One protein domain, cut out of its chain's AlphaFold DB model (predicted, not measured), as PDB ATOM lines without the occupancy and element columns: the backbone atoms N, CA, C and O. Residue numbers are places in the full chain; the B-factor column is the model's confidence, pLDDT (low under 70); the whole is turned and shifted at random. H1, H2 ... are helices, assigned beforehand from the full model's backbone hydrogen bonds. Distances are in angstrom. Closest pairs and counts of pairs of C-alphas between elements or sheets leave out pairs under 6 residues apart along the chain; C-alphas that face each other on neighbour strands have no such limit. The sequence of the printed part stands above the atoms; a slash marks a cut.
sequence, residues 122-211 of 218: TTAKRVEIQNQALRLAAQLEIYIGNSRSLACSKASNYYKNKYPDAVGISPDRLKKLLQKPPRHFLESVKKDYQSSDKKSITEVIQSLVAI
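What this domain is: This is residues 122 to 211 of the 218 residues of an uncharacterized protein of Marinobacterium sp. LSUCC0821 (UniProt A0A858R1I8). One long helix, H1, is the spine of this model: H2 folds back over it as a helical hairpin, H3 packs across both, and H4 crosses the later part of H1. H5 is a looser arm near the last turns of H1, and residues 194 to 200 stick out where H4 turns into H5. The printed part has 90 residues with five named helices, H1 to H5 in order, and no named strand; the class is all helix. It is compact, with a radius of gyration of the C-alphas of 12.8 A and spans of 37 by 29 by 24 A.

Where its parts are: Find C-alpha 122 at (29.734, -38.764, -32.751); from there H1 runs 29.9 A to C-alpha 142 at (32.425, -45.669, -3.739). Next look for H2, residues 148 to 162, 21.0 A long, and H3, residues 171 to 179, 12.2 A. H4 holds residues 184 to 195, 15.9 A, and H5 residues 198 to 209, 16.3 A, ending at C-alpha 209 at (21.976, -51.684, -7.851).

How they stand to each other: Start at H1, the hub, which touches three helices. H2 touches it at a steep tilt of 39 degrees, opposite ways; the closest C-alphas, of Ala 137 and Ala 151, are 4.7 A apart. H4 touches H1 with its residues 185 to 190 alone, at a steep tilt of 52 degrees, the same way; the closest C-alphas are those of Ala 138 and Leu 186, 5.5 A. H3 touches H1, closest at the C-alphas of Leu 134 and Leu 174, 6.3 A, and is only just about perpendicular to it at 70.3 degrees. H3 also touches H2, with the C-alphas of Cys 152 and Pro 171 closest at 4.8 A. H5 is close to H1 but not clearly touching, the closest C-alphas being those of Leu 140 and Leu 208, 6.8 A. H5 is apart from H2 and H3. In H1 to H5 every O i to N i+4 pair is within hydrogen-bond range.

The domain as a whole: Look to Thr 122 and Lys 198 for the two C-alphas farthest apart, 37.1 A. The printed part has no cut and no long link. The mean pLDDT of the printed part is 74.4; residues under 70 include 122 to 129, 165 to 169 and 177 to 189.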
ATOM      1  N   THR A 122      29.395 -37.395 -33.165       54.91
ATOM      2  CA  THR A 122      29.734 -38.764 -32.751       54.91
ATOM      3  C   THR A 122      30.965 -38.800 -31.842       54.91
ATOM      4  O   THR A 122      30.965 -39.503 -30.831       54.91
ATOM      5  N   THR A 123      31.996 -38.002 -32.131       51.19
ATOM      6  CA  THR A 123      33.209 -37.931 -31.299       51.19
ATOM      7  C   THR A 123      32.962 -37.186 -29.990       51.19
ATOM      8  O   THR A 123      33.381 -37.657 -28.932       51.19
ATOM      9  N   ALA A 124      32.221 -36.075 -30.030       55.50
ATOM     10  CA  ALA A 124      31.804 -35.366 -28.820       55.50
ATOM     11  C   ALA A 124      30.939 -36.266 -27.918       55.50
ATOM     12  O   ALA A 124      31.168 -36.348 -26.709       55.50
ATOM     13  N   LYS A 125      30.008 -37.023 -28.518       64.31
ATOM     14  CA  LYS A 125      29.181 -37.988 -27.790       64.31
ATOM     15  C   LYS A 125      30.016 -39.103 -27.169       64.31
ATOM     16  O   LYS A 125      29.748 -39.512 -26.045       64.31
ATOM     17  N   ARG A 126      31.075 -39.552 -27.845       63.66
ATOM     18  CA  ARG A 126      32.003 -40.562 -27.317       63.66
ATOM     19  C   ARG A 126      32.726 -40.095 -26.051       63.66
ATOM     20  O   ARG A 126      32.858 -40.872 -25.112       63.66
ATOM     21  N   VAL A 127      33.167 -38.839 -26.011       58.72
ATOM     22  CA  VAL A 127      33.800 -38.233 -24.824       58.72
ATOM     23  C   VAL A 127      32.795 -38.050 -23.685       58.72
ATOM     24  O   VAL A 127      33.105 -38.316 -22.525       58.72
ATOM     25  N   GLU A 128      31.568 -37.639 -24.000       66.19
ATOM     26  CA  GLU A 128      30.493 -37.560 -23.008       66.19
ATOM     27  C   GLU A 128      30.241 -38.936 -22.371       66.19
ATOM     28  O   GLU A 128      30.247 -39.065 -21.147       66.19
ATOM     29  N   ILE A 129      30.118 -39.977 -23.202       68.50
ATOM     30  CA  ILE A 129      29.945 -41.368 -22.767       68.50
ATOM     31  C   ILE A 129      31.151 -41.839 -21.944       68.50
ATOM     32  O   ILE A 129      30.975 -42.512 -20.931       68.50
ATOM     33  N   GLN A 130      32.371 -41.452 -22.323       71.69
ATOM     34  CA  GLN A 130      33.588 -41.749 -21.565       71.69
ATOM     35  C   GLN A 130      33.527 -41.210 -20.139       71.69
ATOM     36  O   GLN A 130      33.774 -41.948 -19.186       71.69
ATOM     37  N   ASN A 131      33.195 -39.931 -19.990       68.75
ATOM     38  CA  ASN A 131      33.144 -39.280 -18.684       68.75
ATOM     39  C   ASN A 131      31.986 -39.815 -17.840       68.75
ATOM     40  O   ASN A 131      32.142 -40.046 -16.641       68.75
ATOM     41  N   GLN A 132      30.847 -40.090 -18.476       76.44
ATOM     42  CA  GLN A 132      29.712 -40.753 -17.842       76.44
ATOM     43  C   GLN A 132      30.076 -42.162 -17.342       76.44
ATOM     44  O   GLN A 132      29.723 -42.521 -16.218       76.44
ATOM     45  N   ALA A 133      30.836 -42.936 -18.121       80.00
ATOM     46  CA  ALA A 133      31.325 -44.255 -17.725       80.00
ATOM     47  C   ALA A 133      32.359 -44.184 -16.589       80.00
ATOM     48  O   ALA A 133      32.304 -44.994 -15.667       80.00
ATOM     49  N   LEU A 134      33.262 -43.196 -16.604       77.75
ATOM     50  CA  LEU A 134      34.221 -42.969 -15.514       77.75
ATOM     51  C   LEU A 134      33.522 -42.603 -14.204       77.75
ATOM     52  O   LEU A 134      33.840 -43.175 -13.161       77.75
ATOM     53  N   ARG A 135      32.543 -41.690 -14.256       80.62
ATOM     54  CA  ARG A 135      31.764 -41.302 -13.073       80.62
ATOM     55  C   ARG A 135      30.944 -42.471 -12.540       80.62
ATOM     56  O   ARG A 135      30.944 -42.694 -11.333       80.62
ATOM     57  N   LEU A 136      30.316 -43.247 -13.423       86.00
ATOM     58  CA  LEU A 136      29.563 -44.435 -13.030       86.00
ATOM     59  C   LEU A 136      30.466 -45.488 -12.372       86.00
ATOM     60  O   LEU A 136      30.118 -46.022 -11.324       86.00
ATOM     61  N   ALA A 137      31.645 -45.755 -12.935       84.50
ATOM     62  CA  ALA A 137      32.610 -46.671 -12.331       84.50
ATOM     63  C   ALA A 137      33.077 -46.177 -10.947       84.50
ATOM     64  O   ALA A 137      33.130 -46.962 -10.005       84.50
ATOM     65  N   ALA A 138      33.335 -44.875 -10.788       77.94
ATOM     66  CA  ALA A 138      33.665 -44.284  -9.491       77.94
ATOM     67  C   ALA A 138      32.512 -44.404  -8.476       77.94
ATOM     68  O   ALA A 138      32.750 -44.728  -7.316       77.94
ATOM     69  N   GLN A 139      31.263 -44.197  -8.900       83.75
ATOM     70  CA  GLN A 139      30.078 -44.369  -8.051       83.75
ATOM     71  C   GLN A 139      29.876 -45.828  -7.639       83.75
ATOM     72  O   GLN A 139      29.638 -46.101  -6.469       83.75
ATOM     73  N   LEU A 140      30.030 -46.777  -8.563       84.12
ATOM     74  CA  LEU A 140      29.961 -48.207  -8.258       84.12
ATOM     75  C   LEU A 140      31.064 -48.638  -7.276       84.12
ATOM     76  O   LEU A 140      30.817 -49.479  -6.417       84.12
ATOM     77  N   GLU A 141      32.259 -48.054  -7.371       84.56
ATOM     78  CA  GLU A 141      33.348 -48.305  -6.420       84.56
ATOM     79  C   GLU A 141      33.062 -47.678  -5.042       84.56
ATOM     80  O   GLU A 141      33.246 -48.335  -4.024       84.56
ATOM     81  N   ILE A 142      32.570 -46.435  -4.991       80.44
ATOM     82  CA  ILE A 142      32.425 -45.669  -3.739       80.44
ATOM     83  C   ILE A 142      31.105 -45.951  -3.007       80.44
ATOM     84  O   ILE A 142      31.116 -46.126  -1.793       80.44
ATOM     85  N   TYR A 143      29.974 -45.972  -3.717       78.75
ATOM     86  CA  TYR A 143      28.634 -46.082  -3.122       78.75
ATOM     87  C   TYR A 143      28.225 -47.540  -2.896       78.75
ATOM     88  O   TYR A 143      27.516 -47.831  -1.939       78.75
ATOM     89  N   ILE A 144      28.647 -48.448  -3.784       85.12
ATOM     90  CA  ILE A 144      28.291 -49.876  -3.717       85.12
ATOM     91  C   ILE A 144      29.437 -50.719  -3.146       85.12
ATOM     92  O   ILE A 144      29.196 -51.791  -2.600       85.12
ATOM     93  N   GLY A 145      30.684 -50.245  -3.238       79.88
ATOM     94  CA  GLY A 145      31.854 -51.008  -2.798       79.88
ATOM     95  C   GLY A 145      32.304 -52.072  -3.801       79.88
ATOM     96  O   GLY A 145      33.031 -52.995  -3.431       79.88
ATOM     97  N   ASN A 146      31.888 -51.975  -5.070       87.06
ATOM     98  CA  ASN A 146      32.358 -52.899  -6.099       87.06
ATOM     99  C   ASN A 146      33.877 -52.793  -6.251       87.06
ATOM    100  O   ASN A 146      34.447 -51.699  -6.224       87.06
ATOM    101  N   SER A 147      34.538 -53.924  -6.513       88.50
ATOM    102  CA  SER A 147      35.943 -53.880  -6.914       88.50
ATOM    103  C   SER A 147      36.092 -53.011  -8.165       88.50
ATOM    104  O   SER A 147      35.224 -53.010  -9.042       88.50
ATOM    105  N   ARG A 148      37.215 -52.298  -8.298       86.00
ATOM    106  CA  ARG A 148      37.452 -51.422  -9.458       86.00
ATOM    107  C   ARG A 148      37.269 -52.141 -10.796       86.00
ATOM    108  O   ARG A 148      36.776 -51.549 -11.750       86.00
ATOM    109  N   SER A 149      37.660 -53.415 -10.867       87.44
ATOM    110  CA  SER A 149      37.496 -54.234 -12.072       87.44
ATOM    111  C   SER A 149      36.020 -54.445 -12.410       87.44
ATOM    112  O   SER A 149      35.607 -54.197 -13.542       87.44
ATOM    113  N   LEU A 150      35.217 -54.829 -11.413       87.31
ATOM    114  CA  LEU A 150      33.778 -55.028 -11.571       87.31
ATOM    115  C   LEU A 150      33.064 -53.711 -11.899       87.31
ATOM    116  O   LEU A 150      32.250 -53.664 -12.818       87.31
ATOM    117  N   ALA A 151      33.424 -52.623 -11.217       87.44
ATOM    118  CA  ALA A 151      32.876 -51.292 -11.458       87.44
ATOM    119  C   ALA A 151      33.146 -50.794 -12.891       87.44
ATOM    120  O   ALA A 151      32.234 -50.302 -13.557       87.44
ATOM    121  N   CYS A 152      34.371 -50.973 -13.402       87.25
ATOM    122  CA  CYS A 152      34.719 -50.621 -14.783       87.25
ATOM    123  C   CYS A 152      33.998 -51.506 -15.807       87.25
ATOM    124  O   CYS A 152      33.567 -51.001 -16.843       87.25
ATOM    125  N   SER A 153      33.847 -52.805 -15.521       88.25
ATOM    126  CA  SER A 153      33.119 -53.739 -16.390       88.25
ATOM    127  C   SER A 153      31.643 -53.352 -16.518       88.25
ATOM    128  O   SER A 153      31.155 -53.111 -17.625       88.25
ATOM    129  N   LYS A 154      30.963 -53.165 -15.378       88.88
ATOM    130  CA  LYS A 154      29.564 -52.717 -15.320       88.88
ATOM    131  C   LYS A 154      29.359 -51.395 -16.048       88.88
ATOM    132  O   LYS A 154      28.454 -51.285 -16.869       88.88
ATOM    133  N   ALA A 155      30.221 -50.409 -15.797       87.44
ATOM    134  CA  ALA A 155      30.098 -49.102 -16.431       87.44
ATOM    135  C   ALA A 155      30.299 -49.167 -17.954       87.44
ATOM    136  O   ALA A 155      29.519 -48.579 -18.702       87.44
ATOM    137  N   SER A 156      31.305 -49.914 -18.417       86.00
ATOM    138  CA  SER A 156      31.538 -50.154 -19.846       86.00
ATOM    139  C   SER A 156      30.318 -50.793 -20.513       86.00
ATOM    140  O   SER A 156      29.821 -50.283 -21.517       86.00
ATOM    141  N   ASN A 157      29.810 -51.889 -19.942       86.00
ATOM    142  CA  ASN A 157      28.708 -52.655 -20.528       86.00
ATOM    143  C   ASN A 157      27.388 -51.879 -20.502       86.00
ATOM    144  O   ASN A 157      26.662 -51.878 -21.496       86.00
ATOM    145  N   TYR A 158      27.115 -51.144 -19.420       87.75
ATOM    146  CA  TYR A 158      25.952 -50.262 -19.327       87.75
ATOM    147  C   TYR A 158      25.912 -49.263 -20.490       87.75
ATOM    148  O   TYR A 158      24.900 -49.143 -21.181       87.75
ATOM    149  N   TYR A 159      27.029 -48.578 -20.755       83.44
ATOM    150  CA  TYR A 159      27.078 -47.573 -21.815       83.44
ATOM    151  C   TYR A 159      27.188 -48.160 -23.223       83.44
ATOM    152  O   TYR A 159      26.637 -47.562 -24.146       83.44
ATOM    153  N   LYS A 160      27.813 -49.333 -23.390       81.94
ATOM    154  CA  LYS A 160      27.792 -50.089 -24.654       81.94
ATOM    155  C   LYS A 160      26.358 -50.450 -25.054       81.94
ATOM    156  O   LYS A 160      25.983 -50.248 -26.200       81.94
ATOM    157  N   ASN A 161      25.546 -50.914 -24.103       83.94
ATOM    158  CA  ASN A 161      24.145 -51.259 -24.361       83.94
ATOM    159  C   ASN A 161      23.271 -50.021 -24.594       83.94
ATOM    160  O   ASN A 161      22.370 -50.045 -25.427       83.94
ATOM    161  N   LYS A 162      23.536 -48.929 -23.868       83.19
ATOM    162  CA  LYS A 162      22.785 -47.671 -23.999       83.19
ATOM    163  C   LYS A 162      23.080 -46.931 -25.307       83.19
ATOM    164  O   LYS A 162      22.214 -46.218 -25.807       83.19
ATOM    165  N   TYR A 163      24.291 -47.081 -25.840       78.31
ATOM    166  CA  TYR A 163      24.752 -46.403 -27.049       78.31
ATOM    167  C   TYR A 163      25.507 -47.387 -27.962       78.31
ATOM    168  O   TYR A 163      26.731 -47.294 -28.070       78.31
ATOM    169  N   PRO A 164      24.801 -48.321 -28.625       72.88
ATOM    170  CA  PRO A 164      25.430 -49.375 -29.426       72.88
ATOM    171  C   PRO A 164      26.246 -48.832 -30.611       72.88
ATOM    172  O   PRO A 164      27.258 -49.424 -30.979       72.88
ATOM    173  N   ASP A 165      25.854 -47.677 -31.154       66.38
ATOM    174  CA  ASP A 165      26.507 -47.041 -32.308       66.38
ATOM    175  C   ASP A 165      27.721 -46.177 -31.927       66.38
ATOM    176  O   ASP A 165      28.487 -45.729 -32.786       66.38
ATOM    177  N   ALA A 166      27.915 -45.908 -30.633       62.00
ATOM    178  CA  ALA A 166      29.087 -45.199 -30.151       62.00
ATOM    179  C   ALA A 166      30.180 -46.218 -29.829       62.00
ATOM    180  O   ALA A 166      29.954 -47.162 -29.077       62.00
ATOM    181  N   VAL A 167      31.399 -46.009 -30.342       60.47
ATOM    182  CA  VAL A 167      32.552 -46.835 -29.952       60.47
ATOM    183  C   VAL A 167      32.801 -46.643 -28.452       60.47
ATOM    184  O   VAL A 167      33.460 -45.678 -28.041       60.47
ATOM    185  N   GLY A 168      32.242 -47.555 -27.655       57.28
ATOM    186  CA  GLY A 168      32.330 -47.575 -26.202       57.28
ATOM    187  C   GLY A 168      33.768 -47.694 -25.704       57.28
ATOM    188  O   GLY A 168      34.722 -47.865 -26.470       57.28
ATOM    189  N   ILE A 169      33.941 -47.573 -24.392       69.38
ATOM    190  CA  ILE A 169      35.257 -47.652 -23.759       69.38
ATOM    191  C   ILE A 169      35.404 -48.976 -23.055       69.38
ATOM    192  O   ILE A 169      34.582 -49.313 -22.215       69.38
ATOM    193  N   SER A 170      36.493 -49.682 -23.357       78.94
ATOM    194  CA  SER A 170      36.812 -50.931 -22.681       78.94
ATOM    195  C   SER A 170      37.083 -50.721 -21.176       78.94
ATOM    196  O   SER A 170      37.657 -49.699 -20.784       78.94
ATOM    197  N   PRO A 171      36.757 -51.697 -20.314       83.19
ATOM    198  CA  PRO A 171      37.012 -51.683 -18.883       83.19
ATOM    199  C   PRO A 171      38.477 -51.430 -18.568       83.19
ATOM    200  O   PRO A 171      38.770 -50.663 -17.659       83.19
ATOM    201  N   ASP A 172      39.400 -51.989 -19.353       78.19
ATOM    202  CA  ASP A 172      40.833 -51.743 -19.181       78.19
ATOM    203  C   ASP A 172      41.198 -50.278 -19.398       78.19
ATOM    204  O   ASP A 172      42.016 -49.711 -18.667       78.19
ATOM    205  N   ARG A 173      40.571 -49.632 -20.386       73.00
ATOM    206  CA  ARG A 173      40.769 -48.206 -20.633       73.00
ATOM    207  C   ARG A 173      40.145 -47.367 -19.517       73.00
ATOM    208  O   ARG A 173      40.805 -46.432 -19.069       73.00
ATOM    209  N   LEU A 174      38.957 -47.717 -19.012       75.75
ATOM    210  CA  LEU A 174      38.361 -47.062 -17.832       75.75
ATOM    211  C   LEU A 174      39.251 -47.208 -16.595       75.75
ATOM    212  O   LEU A 174      39.537 -46.220 -15.924       75.75
ATOM    213  N   LYS A 175      39.763 -48.413 -16.338       80.56
ATOM    214  CA  LYS A 175      40.654 -48.711 -15.215       80.56
ATOM    215  C   LYS A 175      41.928 -47.873 -15.278       80.56
ATOM    216  O   LYS A 175      42.291 -47.253 -14.281       80.56
ATOM    217  N   LYS A 176      42.572 -47.803 -16.450       72.06
ATOM    218  CA  LYS A 176      43.755 -46.949 -16.668       72.06
ATOM    219  C   LYS A 176      43.436 -45.476 -16.421       72.06
ATOM    220  O   LYS A 176      44.230 -44.787 -15.795       72.06
ATOM    221  N   LEU A 177      42.290 -44.988 -16.893       66.19
ATOM    222  CA  LEU A 177      41.888 -43.589 -16.729       66.19
ATOM    223  C   LEU A 177      41.546 -43.233 -15.275       66.19
ATOM    224  O   LEU A 177      41.962 -42.177 -14.818       66.19
ATOM    225  N   LEU A 178      40.894 -44.125 -14.522       65.88
ATOM    226  CA  LEU A 178      40.660 -43.950 -13.078       65.88
ATOM    227  C   LEU A 178      41.953 -43.981 -12.248       65.88
ATOM    228  O   LEU A 178      41.995 -43.450 -11.141       65.88
ATOM    229  N   GLN A 179      42.999 -44.633 -12.759       67.19
ATOM    230  CA  GLN A 179      44.314 -44.691 -12.118       67.19
ATOM    231  C   GLN A 179      45.194 -43.474 -12.434       67.19
ATOM    232  O   GLN A 179      46.118 -43.195 -11.668       67.19
ATOM    233  N   LYS A 180      44.939 -42.761 -13.540       54.75
ATOM    234  CA  LYS A 180      45.735 -41.591 -13.925       54.75
ATOM    235  C   LYS A 180      45.453 -40.413 -12.981       54.75
ATOM    236  O   LYS A 180      44.291 -40.110 -12.718       54.75
ATOM    237  N   PRO A 181      46.491 -39.713 -12.491       41.25
ATOM    238  CA  PRO A 181      46.317 -38.394 -11.902       41.25
ATOM    239  C   PRO A 181      45.718 -37.433 -12.946       41.25
ATOM    240  O   PRO A 181      46.125 -37.495 -14.110       41.25
ATOM    241  N   PRO A 182      44.782 -36.553 -12.556       45.59
ATOM    242  CA  PRO A 182      44.275 -36.355 -11.199       45.59
ATOM    243  C   PRO A 182      43.168 -37.367 -10.854       45.59
ATOM    244  O   PRO A 182      42.312 -37.652 -11.685       45.59
ATOM    245  N   ARG A 183      43.091 -37.835  -9.598       54.91
ATOM    246  CA  ARG A 183      42.004 -38.710  -9.088       54.91
ATOM    247  C   ARG A 183      40.651 -37.987  -8.937       54.91
ATOM    248  O   ARG A 183      39.763 -38.474  -8.242       54.91
ATOM    249  N   HIS A 184      40.484 -36.851  -9.606       57.09
ATOM    250  CA  HIS A 184      39.373 -35.916  -9.465       57.09
ATOM    251  C   HIS A 184      37.991 -36.569  -9.590       57.09
ATOM    252  O   HIS A 184      37.090 -36.179  -8.863       57.09
ATOM    253  N   PHE A 185      37.810 -37.600 -10.426       59.34
ATOM    254  CA  PHE A 185      36.536 -38.327 -10.490       59.34
ATOM    255  C   PHE A 185      36.214 -39.081  -9.192       59.34
ATOM    256  O   PHE A 185      35.093 -38.991  -8.700       59.34
ATOM    257  N   LEU A 186      37.184 -39.795  -8.613       61.38
ATOM    258  CA  LEU A 186      36.994 -40.505  -7.345       61.38
ATOM    259  C   LEU A 186      36.844 -39.520  -6.182       61.38
ATOM    260  O   LEU A 186      35.983 -39.702  -5.329       61.38
ATOM    261  N   GLU A 187      37.648 -38.459  -6.161       64.75
ATOM    262  CA  GLU A 187      37.594 -37.430  -5.118       64.75
ATOM    263  C   GLU A 187      36.293 -36.623  -5.173       64.75
ATOM    264  O   GLU A 187      35.663 -36.416  -4.138       64.75
ATOM    265  N   SER A 188      35.835 -36.242  -6.371       64.62
ATOM    266  CA  SER A 188      34.550 -35.565  -6.574       64.62
ATOM    267  C   SER A 188      33.387 -36.452  -6.150       64.62
ATOM    268  O   SER A 188      32.538 -35.997  -5.397       64.62
ATOM    269  N   VAL A 189      33.355 -37.721  -6.572       65.38
ATOM    270  CA  VAL A 189      32.271 -38.643  -6.189       65.38
ATOM    271  C   VAL A 189      32.291 -38.928  -4.684       65.38
ATOM    272  O   VAL A 189      31.238 -39.028  -4.060       65.38
ATOM    273  N   LYS A 190      33.475 -38.999  -4.068       71.06
ATOM    274  CA  LYS A 190      33.606 -39.134  -2.612       71.06
ATOM    275  C   LYS A 190      33.086 -37.894  -1.883       71.06
ATOM    276  O   LYS A 190      32.407 -38.036  -0.870       71.06
ATOM    277  N   LYS A 191      33.371 -36.695  -2.398       73.12
ATOM    278  CA  LYS A 191      32.859 -35.432  -1.849       73.12
ATOM    279  C   LYS A 191      31.338 -35.338  -1.995       73.12
ATOM    280  O   LYS A 191      30.668 -34.967  -1.032       73.12
ATOM    281  N   ASP A 192      30.794 -35.731  -3.147       70.94
ATOM    282  CA  ASP A 192      29.346 -35.813  -3.381       70.94
ATOM    283  C   ASP A 192      28.696 -36.760  -2.359       70.94
ATOM    284  O   ASP A 192      27.731 -36.385  -1.697       70.94
ATOM    285  N   TYR A 193      29.273 -37.949  -2.147       68.44
ATOM    286  CA  TYR A 193      28.788 -38.915  -1.155       68.44
ATOM    287  C   TYR A 193      28.788 -38.352   0.269       68.44
ATOM    288  O   TYR A 193      27.827 -38.527   1.008       68.44
ATOM    289  N   GLN A 194      29.859 -37.655   0.654       71.44
ATOM    290  CA  GLN A 194      30.021 -37.097   1.999       71.44
ATOM    291  C   GLN A 194      29.121 -35.886   2.279       71.44
ATOM    292  O   GLN A 194      28.830 -35.611   3.440       71.44
ATOM    293  N   SER A 195      28.715 -35.152   1.241       72.75
ATOM    294  CA  SER A 195      27.916 -33.923   1.360       72.75
ATOM    295  C   SER A 195      26.425 -34.117   1.072       72.75
ATOM    296  O   SER A 195      25.630 -33.235   1.392       72.75
ATOM    297  N   SER A 196      26.038 -35.255   0.490       76.12
ATOM    298  CA  SER A 196      24.644 -35.563   0.158       76.12
ATOM    299  C   SER A 196      23.840 -36.008   1.380       76.12
ATOM    300  O   SER A 196      24.352 -36.665   2.288       76.12
ATOM    301  N   ASP A 197      22.543 -35.703   1.381       79.94
ATOM    302  CA  ASP A 197      21.629 -36.226   2.392       79.94
ATOM    303  C   ASP A 197      21.336 -37.730   2.191       79.94
ATOM    304  O   ASP A 197      21.545 -38.316   1.122       79.94
ATOM    305  N   LYS A 198      20.834 -38.390   3.244       73.25
ATOM    306  CA  LYS A 198      20.567 -39.841   3.222       73.25
ATOM    307  C   LYS A 198      19.562 -40.250   2.141       73.25
ATOM    308  O   LYS A 198      19.663 -41.356   1.609       73.25
ATOM    309  N   LYS A 199      18.594 -39.385   1.826       74.00
ATOM    310  CA  LYS A 199      17.558 -39.669   0.827       74.00
ATOM    311  C   LYS A 199      18.163 -39.706  -0.579       74.00
ATOM    312  O   LYS A 199      17.997 -40.705  -1.272       74.00
ATOM    313  N   SER A 200      18.956 -38.697  -0.931       75.38
ATOM    314  CA  SER A 200      19.656 -38.605  -2.217       75.38
ATOM    315  C   SER A 200      20.643 -39.757  -2.406       75.38
ATOM    316  O   SER A 200      20.715 -40.351  -3.480       75.38
ATOM    317  N   ILE A 201      21.367 -40.143  -1.348       71.62
ATOM    318  CA  ILE A 201      22.263 -41.310  -1.391       71.62
ATOM    319  C   ILE A 201      21.474 -42.599  -1.657       71.62
ATOM    320  O   ILE A 201      21.911 -43.426  -2.456       71.62
ATOM    321  N   THR A 202      20.309 -42.768  -1.026       75.31
ATOM    322  CA  THR A 202      19.472 -43.968  -1.193       75.31
ATOM    323  C   THR A 202      18.958 -44.100  -2.626       75.31
ATOM    324  O   THR A 202      19.045 -45.183  -3.202       75.31
ATOM    325  N   GLU A 203      18.488 -43.007  -3.229       79.12
ATOM    326  CA  GLU A 203      18.032 -42.981  -4.627       79.12
ATOM    327  C   GLU A 203      19.175 -43.323  -5.600       79.12
ATOM    328  O   GLU A 203      19.006 -44.137  -6.514       79.12
ATOM    329  N   VAL A 204      20.375 -42.780  -5.358       77.06
ATOM    330  CA  VAL A 204      21.569 -43.115  -6.149       77.06
ATOM    331  C   VAL A 204      21.922 -44.594  -5.997       77.06
ATOM    332  O   VAL A 204      22.086 -45.274  -7.009       77.06
ATOM    333  N   ILE A 205      21.976 -45.131  -4.776       79.06
ATOM    334  CA  ILE A 205      22.264 -46.556  -4.536       79.06
ATOM    335  C   ILE A 205      21.244 -47.448  -5.252       79.06
ATOM    336  O   ILE A 205      21.646 -48.380  -5.945       79.06
ATOM    337  N   GLN A 206      19.946 -47.144  -5.155       80.50
ATOM    338  CA  GLN A 206      18.896 -47.904  -5.842       80.50
ATOM    339  C   GLN A 206      19.106 -47.921  -7.361       80.50
ATOM    340  O   GLN A 206      19.013 -48.980  -7.985       80.50
ATOM    341  N   SER A 207      19.464 -46.776  -7.953       84.00
ATOM    342  CA  SER A 207      19.758 -46.694  -9.388       84.00
ATOM    343  C   SER A 207      20.999 -47.499  -9.798       84.00
ATOM    344  O   SER A 207      21.020 -48.086 -10.879       84.00
ATOM    345  N   LEU A 208      22.016 -47.569  -8.934       83.38
ATOM    346  CA  LEU A 208      23.263 -48.291  -9.191       83.38
ATOM    347  C   LEU A 208      23.099 -49.808  -9.030       83.38
ATOM    348  O   LEU A 208      23.685 -50.561  -9.805       83.38
ATOM    349  N   VAL A 209      22.297 -50.258  -8.060       83.69
ATOM    350  CA  VAL A 209      21.976 -51.684  -7.851       83.69
ATOM    351  C   VAL A 209      21.175 -52.253  -9.024       83.69
ATOM    352  O   VAL A 209      21.334 -53.420  -9.363       83.69
ATOM    353  N   ALA A 210      20.363 -51.429  -9.692       85.81
ATOM    354  CA  ALA A 210      19.615 -51.836 -10.881       85.81
ATOM    355  C   ALA A 210      20.502 -52.102 -12.117       85.81
ATOM    356  O   ALA A 210      20.004 -52.602 -13.127       85.81
ATOM    357  N   ILE A 211      21.799 -51.764 -12.072       83.31
ATOM    358  CA  ILE A 211      22.735 -52.016 -13.172       83.31
ATOM    359  C   ILE A 211      23.220 -53.469 -13.087       83.31
ATOM    360  O   ILE A 211      23.929 -53.810 -12.136       83.31
TER     361      ILE A 211